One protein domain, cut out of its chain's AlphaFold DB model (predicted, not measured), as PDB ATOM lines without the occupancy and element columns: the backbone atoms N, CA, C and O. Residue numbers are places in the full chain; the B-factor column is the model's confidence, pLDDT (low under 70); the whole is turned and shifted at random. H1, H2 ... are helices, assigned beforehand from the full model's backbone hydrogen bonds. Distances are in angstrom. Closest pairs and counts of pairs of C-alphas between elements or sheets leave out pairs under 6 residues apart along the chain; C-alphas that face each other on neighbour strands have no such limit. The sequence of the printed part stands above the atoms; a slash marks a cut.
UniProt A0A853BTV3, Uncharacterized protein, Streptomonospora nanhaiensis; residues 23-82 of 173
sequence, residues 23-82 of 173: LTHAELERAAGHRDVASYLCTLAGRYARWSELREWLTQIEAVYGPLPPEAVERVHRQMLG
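What this domain is: This is residues 23 to 82 of the 173 residues of an uncharacterized protein of Streptomonospora nanhaiensis (UniProt A0A853BTV3). One long helix, H2, makes the length of the model; H1 makes a corner with its beginning, and H3 folds back after it as a loose helical hairpin. The printed part has 60 residues with three named helices, H1, H2, H3 along the chain, and no named strand: all helix. It is loose, a rod of 43 by 18 by 18 A, with a radius of gyration of the C-alphas of 14.9 A.

Where its parts are: H1, residues 23 to 32, begins at C-alpha 23 (373.744, 236.068, 196.994). H2, residues 37 to 65, is 40.7 A long. H3, residues 70 to 81, 16.6 A long, ends at C-alpha 81 (353.224, 241.300, 197.672).

How they stand to each other: H1 and H2 only just touch, with 3 pairs of C-alphas within 8 A, only at the corner, about perpendicular at 85 degrees; the closest C-alphas, of Ala 32 and Tyr 40, are 5.8 A apart. H2, with residues 44 to 51 alone, touches residues 77 to 81 of H3, opposite ways at a shallow tilt of 27 degrees; the closest C-alphas, of Arg 47 and Leu 81, are 6.1 A apart. H1 and H3 are apart. In H1, H2 and H3 every O i to N i+4 pair is within hydrogen-bond range.

The domain as a whole: The farthest C-alphas, of His 34 and Val 64, are 44.1 A apart. Residues 60 to 66, of which 60 to 65 belong to H2, stand free. Both links are tight, the printed part has no cut, and no printed residue is under 70 in pLDDT.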
ATOM      1  N   LEU A  23     374.297 235.218 195.943       87.38
ATOM      2  CA  LEU A  23     373.744 236.068 196.994       87.38
ATOM      3  C   LEU A  23     372.220 236.159 196.853       87.38
ATOM      4  O   LEU A  23     371.501 235.910 197.818       87.38
ATOM      5  N   THR A  24     371.721 236.435 195.647       85.00
ATOM      6  CA  THR A  24     370.278 236.483 195.366       85.00
ATOM      7  C   THR A  24     369.600 235.141 195.636       85.00
ATOM      8  O   THR A  24     368.498 235.111 196.185       85.00
ATOM      9  N   HIS A  25     370.252 234.025 195.297       87.31
ATOM     10  CA  HIS A  25     369.728 232.697 195.611       87.31
ATOM     11  C   HIS A  25     369.589 232.480 197.125       87.31
ATOM     12  O   HIS A  25     368.523 232.077 197.586       87.31
ATOM     13  N   ALA A  26     370.622 232.819 197.904       83.50
ATOM     14  CA  ALA A  26     370.607 232.674 199.360       83.50
ATOM     15  C   ALA A  26     369.546 233.564 200.039       83.50
ATOM     16  O   ALA A  26     368.897 233.145 201.001       83.50
ATOM     17  N   GLU A  27     369.330 234.784 199.539       86.38
ATOM     18  CA  GLU A  27     368.251 235.658 200.020       86.38
ATOM     19  C   GLU A  27     366.864 235.079 199.709       86.38
ATOM     20  O   GLU A  27     365.966 235.126 200.553       86.38
ATOM     21  N   LEU A  28     366.680 234.495 198.521       86.25
ATOM     22  CA  LEU A  28     365.426 233.842 198.146       86.25
ATOM     23  C   LEU A  28     365.148 232.600 198.990       86.25
ATOM     24  O   LEU A  28     364.012 232.425 199.426       86.25
ATOM     25  N   GLU A  29     366.159 231.775 199.260       88.56
ATOM     26  CA  GLU A  29     366.046 230.640 200.184       88.56
ATOM     27  C   GLU A  29     365.632 231.106 201.582       88.56
ATOM     28  O   GLU A  29     364.677 230.582 202.159       88.56
ATOM     29  N   ARG A  30     366.278 232.159 202.104       87.75
ATOM     30  CA  ARG A  30     365.921 232.744 203.403       87.75
ATOM     31  C   ARG A  30     364.482 233.262 203.422       87.75
ATOM     32  O   ARG A  30     363.766 233.035 204.397       87.75
ATOM     33  N   ALA A  31     364.049 233.947 202.364       85.69
ATOM     34  CA  ALA A  31     362.705 234.514 202.257       85.69
ATOM     35  C   ALA A  31     361.613 233.449 202.047       85.69
ATOM     36  O   ALA A  31     360.491 233.617 202.528       85.69
ATOM     37  N   ALA A  32     361.927 232.353 201.353       87.12
ATOM     38  CA  ALA A  32     361.011 231.234 201.148       87.12
ATOM     39  C   ALA A  32     360.730 230.469 202.457       87.12
ATOM     40  O   ALA A  32     359.652 229.881 202.618       87.12
ATOM     41  N   GLY A  33     361.662 230.518 203.416       90.81
ATOM     42  CA  GLY A  33     361.530 229.884 204.724       90.81
ATOM     43  C   GLY A  33     361.436 228.365 204.589       90.81
ATOM     44  O   GLY A  33     362.383 227.711 204.176       90.81
ATOM     45  N   HIS A  34     360.279 227.788 204.927       88.06
ATOM     46  CA  HIS A  34     360.031 226.343 204.795       88.06
ATOM     47  C   HIS A  34     359.514 225.921 203.412       88.06
ATOM     48  O   HIS A  34     359.183 224.755 203.207       88.06
ATOM     49  N   ARG A  35     359.355 226.867 202.483       86.56
ATOM     50  CA  ARG A  35     358.856 226.592 201.134       86.56
ATOM     51  C   ARG A  35     360.023 226.357 200.187       86.56
ATOM     52  O   ARG A  35     361.069 226.980 200.315       86.56
ATOM     53  N   ASP A  36     359.791 225.513 199.193       90.25
ATOM     54  CA  ASP A  36     360.689 225.384 198.050       90.25
ATOM     55  C   ASP A  36     360.796 226.717 197.275       90.25
ATOM     56  O   ASP A  36     359.800 227.428 197.088       90.25
ATOM     57  N   VAL A  37     362.005 227.048 196.810       86.81
ATOM     58  CA  VAL A  37     362.322 228.319 196.136       86.81
ATOM     59  C   VAL A  37     361.547 228.462 194.831       86.81
ATOM     60  O   VAL A  37     361.021 229.540 194.551       86.81
ATOM     61  N   ALA A  38     361.403 227.389 194.046       86.56
ATOM     62  CA  ALA A  38     360.652 227.447 192.793       86.56
ATOM     63  C   ALA A  38     359.159 227.707 193.049       86.56
ATOM     64  O   ALA A  38     358.536 228.541 192.385       86.56
ATOM     65  N   SER A  39     358.598 227.061 194.070       84.56
ATOM     66  CA  SER A  39     357.220 227.285 194.523       84.56
ATOM     67  C   SER A  39     357.002 228.715 195.046       84.56
ATOM     68  O   SER A  39     355.978 229.352 194.762       84.56
ATOM     69  N   TYR A  40     357.980 229.258 195.779       85.50
ATOM     70  CA  TYR A  40     357.971 230.640 196.254       85.50
ATOM     71  C   TYR A  40     358.037 231.647 195.095       85.50
ATOM     72  O   TYR A  40     357.207 232.558 195.028       85.50
ATOM     73  N   LEU A  41     358.937 231.439 194.130       86.38
ATOM     74  CA  LEU A  41     359.056 232.269 192.928       86.38
ATOM     75  C   LEU A  41     357.792 232.232 192.068       86.38
ATOM     76  O   LEU A  41     357.356 233.276 191.589       86.38
ATOM     77  N   CYS A  42     357.158 231.068 191.914       85.31
ATOM     78  CA  CYS A  42     355.887 230.955 191.200       85.31
ATOM     79  C   CYS A  42     354.791 231.802 191.870       85.31
ATOM     80  O   CYS A  42     354.072 232.552 191.205       85.31
ATOM     81  N   THR A  43     354.723 231.762 193.204       86.75
ATOM     82  CA  THR A  43     353.793 232.596 193.979       86.75
ATOM     83  C   THR A  43     354.087 234.086 193.794       86.75
ATOM     84  O   THR A  43     353.164 234.883 193.610       86.75
ATOM     85  N   LEU A  44     355.363 234.476 193.831       85.31
ATOM     86  CA  LEU A  44     355.784 235.865 193.667       85.31
ATOM     87  C   LEU A  44     355.478 236.385 192.255       85.31
ATOM     88  O   LEU A  44     354.924 237.474 192.115       85.31
ATOM     89  N   ALA A  45     355.756 235.584 191.227       85.06
ATOM     90  CA  ALA A  45     355.445 235.904 189.839       85.06
ATOM     91  C   ALA A  45     353.935 236.090 189.626       85.06
ATOM     92  O   ALA A  45     353.522 237.068 189.009       85.06
ATOM     93  N   GLY A  46     353.102 235.216 190.203       86.31
ATOM     94  CA  GLY A  46     351.644 235.361 190.152       86.31
ATOM     95  C   GLY A  46     351.145 236.639 190.837       86.31
ATOM     96  O   GLY A  46     350.290 237.342 190.299       86.31
ATOM     97  N   ARG A  47     351.711 236.993 192.000       88.31
ATOM     98  CA  ARG A  47     351.394 238.256 192.695       88.31
ATOM     99  C   ARG A  47     351.803 239.476 191.876       88.31
ATOM    100  O   ARG A  47     351.032 240.428 191.794       88.31
ATOM    101  N   TYR A  48     352.981 239.438 191.259       83.31
ATOM    102  CA  TYR A  48     353.484 240.521 190.418       83.31
ATOM    103  C   TYR A  48     352.662 240.696 189.133       83.31
ATOM    104  O   TYR A  48     352.332 241.822 188.764       83.31
ATOM    105  N   ALA A  49     352.276 239.596 188.479       84.50
ATOM    106  CA  ALA A  49     351.399 239.633 187.310       84.50
ATOM    107  C   ALA A  49     350.057 240.290 187.657       84.50
ATOM    108  O   ALA A  49     349.668 241.276 187.035       84.50
ATOM    109  N   ARG A  50     349.423 239.842 188.749       84.94
ATOM    110  CA  ARG A  50     348.171 240.432 189.236       84.94
ATOM    111  C   ARG A  50     348.325 241.906 189.622       84.94
ATOM    112  O   ARG A  50     347.392 242.683 189.461       84.94
ATOM    113  N   TRP A  51     349.483 242.301 190.163       86.44
ATOM    114  CA  TRP A  51     349.760 243.706 190.485       86.44
ATOM    115  C   TRP A  51     349.862 244.544 189.216       86.44
ATOM    116  O   TRP A  51     349.353 245.658 189.175       86.44
ATOM    117  N   SER A  52     350.493 244.002 188.178       83.69
ATOM    118  CA  SER A  52     350.666 244.685 186.897       83.69
ATOM    119  C   SER A  52     349.317 244.941 186.220       83.69
ATOM    120  O   SER A  52     349.070 246.068 185.797       83.69
ATOM    121  N   GLU A  53     348.425 243.944 186.221       85.81
ATOM    122  CA  GLU A  53     347.030 244.081 185.772       85.81
ATOM    123  C   GLU A  53     346.269 245.126 186.600       85.81
ATOM    124  O   GLU A  53     345.607 246.010 186.058       85.81
ATOM    125  N   LEU A  54     346.394 245.073 187.931       86.25
ATOM    126  CA  LEU A  54     345.736 246.040 188.803       86.25
ATOM    127  C   LEU A  54     346.244 247.464 188.561       86.25
ATOM    128  O   LEU A  54     345.452 248.398 188.552       86.25
ATOM    129  N   ARG A  55     347.548 247.648 188.350       86.94
ATOM    130  CA  ARG A  55     348.146 248.955 188.055       86.94
ATOM    131  C   ARG A  55     347.622 249.521 186.739       86.94
ATOM    132  O   ARG A  55     347.371 250.719 186.653       86.94
ATOM    133  N   GLU A  56     347.445 248.676 185.730       87.62
ATOM    134  CA  GLU A  56     346.821 249.078 184.471       87.62
ATOM    135  C   GLU A  56     345.384 249.560 184.704       87.62
ATOM    136  O   GLU A  56     345.021 250.649 184.263       87.62
ATOM    137  N   TRP A  57     344.605 248.828 185.502       87.56
ATOM    138  CA  TRP A  57     343.257 249.246 185.889       87.56
ATOM    139  C   TRP A  57     343.235 250.548 186.709       87.56
ATOM    140  O   TRP A  57     342.426 251.433 186.442       87.56
ATOM    141  N   LEU A  58     344.156 250.722 187.665       86.19
ATOM    142  CA  LEU A  58     344.287 251.967 188.434       86.19
ATOM    143  C   LEU A  58     344.649 253.152 187.530       86.19
ATOM    144  O   LEU A  58     344.102 254.232 187.709       86.19
ATOM    145  N   THR A  59     345.487 252.936 186.514       88.44
ATOM    146  CA  THR A  59     345.821 253.969 185.518       88.44
ATOM    147  C   THR A  59     344.574 254.400 184.733       88.44
ATOM    148  O   THR A  59     344.383 255.583 184.463       88.44
ATOM    149  N   GLN A  60     343.688 253.455 184.398       88.50
ATOM    150  CA  GLN A  60     342.409 253.764 183.746       88.50
ATOM    151  C   GLN A  60     341.475 254.557 184.671       88.50
ATOM    152  O   GLN A  60     340.805 255.479 184.214       88.50
ATOM    153  N   ILE A  61     341.454 254.245 185.970       84.56
ATOM    154  CA  ILE A  61     340.690 255.011 186.968       84.56
ATOM    155  C   ILE A  61     341.229 256.434 187.086       84.56
ATOM    156  O   ILE A  61     340.440 257.377 187.075       84.56
ATOM    157  N   GLU A  62     342.549 256.606 187.164       89.38
ATOM    158  CA  GLU A  62     343.175 257.927 187.265       89.38
ATOM    159  C   GLU A  62     342.858 258.816 186.063       89.38
ATOM    160  O   GLU A  62     342.629 260.015 186.217       89.38
ATOM    161  N   ALA A  63     342.769 258.222 184.871       88.69
ATOM    162  CA  ALA A  63     342.379 258.933 183.662       88.69
ATOM    163  C   ALA A  63     340.936 259.475 183.714       88.69
ATOM    164  O   ALA A  63     340.645 260.481 183.071       88.69
ATOM    165  N   VAL A  64     340.037 258.829 184.466       88.81
ATOM    166  CA  VAL A  64     338.618 259.216 184.566       88.81
ATOM    167  C   VAL A  64     338.346 260.107 185.781       88.81
ATOM    168  O   VAL A  64     337.549 261.038 185.692       88.81
ATOM    169  N   TYR A  65     338.995 259.833 186.912       81.00
ATOM    170  CA  TYR A  65     338.664 260.429 188.211       81.00
ATOM    171  C   TYR A  65     339.779 261.303 188.802       81.00
ATOM    172  O   TYR A  65     339.576 261.923 189.846       81.00
ATOM    173  N   GLY A  66     340.931 261.397 188.134       86.50
ATOM    174  CA  GLY A  66     342.100 262.124 188.620       86.50
ATOM    175  C   GLY A  66     343.062 261.249 189.438       86.50
ATOM    176  O   GLY A  66     342.775 260.085 189.715       86.50
ATOM    177  N   PRO A  67     344.233 261.795 189.809       85.94
ATOM    178  CA  PRO A  67     345.329 261.028 190.394       85.94
ATOM    179  C   PRO A  67     344.948 260.398 191.737       85.94
ATOM    180  O   PRO A  67     344.348 261.051 192.597       85.94
ATOM    181  N   LEU A  68     345.344 259.140 191.944       80.38
ATOM    182  CA  LEU A  68     345.161 258.472 193.224       80.38
ATOM    183  C   LEU A  68     346.239 258.930 194.220       80.38
ATOM    184  O   LEU A  68     347.382 259.178 193.828       80.38
ATOM    185  N   PRO A  69     345.925 258.999 195.528       83.31
ATOM    186  CA  PRO A  69     346.933 259.275 196.544       83.31
ATOM    187  C   PRO A  69     348.032 258.199 196.513       83.31
ATOM    188  O   PRO A  69     347.708 257.001 196.524       83.31
ATOM    189  N   PRO A  70     349.322 258.575 196.523       77.06
ATOM    190  CA  PRO A  70     350.426 257.620 196.441       77.06
ATOM    191  C   PRO A  70     350.412 256.615 197.604       77.06
ATOM    192  O   PRO A  70     350.777 255.451 197.430       77.06
ATOM    193  N   GLU A  71     349.890 257.010 198.768       80.69
ATOM    194  CA  GLU A  71     349.752 256.155 199.948       80.69
ATOM    195  C   GLU A  71     348.719 255.039 199.740       80.69
ATOM    196  O   GLU A  71     348.822 253.963 200.334       80.69
ATOM    197  N   ALA A  72     347.689 255.275 198.920       80.31
ATOM    198  CA  ALA A  72     346.705 254.251 198.577       80.31
ATOM    199  C   ALA A  72     347.323 253.201 197.645       80.31
ATOM    200  O   ALA A  72     347.166 252.001 197.881       80.31
ATOM    201  N   VAL A  73     348.091 253.650 196.648       82.50
ATOM    202  CA  VAL A  73     348.788 252.779 195.692       82.50
ATOM    203  C   VAL A  73     349.856 251.937 196.398       82.50
ATOM    204  O   VAL A  73     349.889 250.717 196.226       82.50
ATOM    205  N   GLU A  74     350.674 252.543 197.268       80.44
ATOM    206  CA  GLU A  74     351.691 251.818 198.045       80.44
ATOM    207  C   GLU A  74     351.057 250.747 198.944       80.44
ATOM    208  O   GLU A  74     351.542 249.613 199.025       80.44
ATOM    209  N   ARG A  75     349.944 251.076 199.607       81.12
ATOM    210  CA  ARG A  75     349.241 250.149 200.504       81.12
ATOM    211  C   ARG A  75     348.769 248.898 199.770       81.12
ATOM    212  O   ARG A  75     348.985 247.788 200.261       81.12
ATOM    213  N   VAL A  76     348.148 249.078 198.607       81.69
ATOM    214  CA  VAL A  76     347.646 247.970 197.784       81.69
ATOM    215  C   VAL A  76     348.809 247.129 197.255       81.69
ATOM    216  O   VAL A  76     348.771 245.904 197.373       81.69
ATOM    217  N   HIS A  77     349.883 247.767 196.782       79.88
ATOM    218  CA  HIS A  77     351.093 247.081 196.325       79.88
ATOM    219  C   HIS A  77     351.692 246.173 197.410       79.88
ATOM    220  O   HIS A  77     351.931 244.985 197.182       79.88
ATOM    221  N   ARG A  78     351.880 246.693 198.632       80.94
ATOM    222  CA  ARG A  78     352.442 245.922 199.754       80.94
ATOM    223  C   ARG A  78     351.544 244.759 200.163       80.94
ATOM    224  O   ARG A  78     352.048 243.656 200.371       80.94
ATOM    225  N   GLN A  79     350.232 244.987 200.245       81.19
ATOM    226  CA  GLN A  79     349.266 243.936 200.568       81.19
ATOM    227  C   GLN A  79     349.310 242.804 199.536       81.19
ATOM    228  O   GLN A  79     349.287 241.632 199.907       81.19
ATOM    229  N   MET A  80     349.437 243.140 198.254       76.62
ATOM    230  CA  MET A  80     349.530 242.156 197.181       76.62
ATOM    231  C   MET A  80     350.826 241.356 197.188       76.62
ATOM    232  O   MET A  80     350.800 240.149 196.950       76.62
ATOM    233  N   LEU A  81     351.952 241.996 197.502       76.12
ATOM    234  CA  LEU A  81     353.224 241.300 197.672       76.12
ATOM    235  C   LEU A  81     353.274 240.470 198.965       76.12
ATOM    236  O   LEU A  81     354.176 239.651 199.134       76.12
ATOM    237  N   GLY A  82     352.281 240.608 199.851       75.56
ATOM    238  CA  GLY A  82     352.265 239.973 201.168       75.56
ATOM    239  C   GLY A  82     353.311 240.566 202.111       75.56
ATOM    240  O   GLY A  82     353.737 239.897 203.049       75.56
TER     241      GLY A  82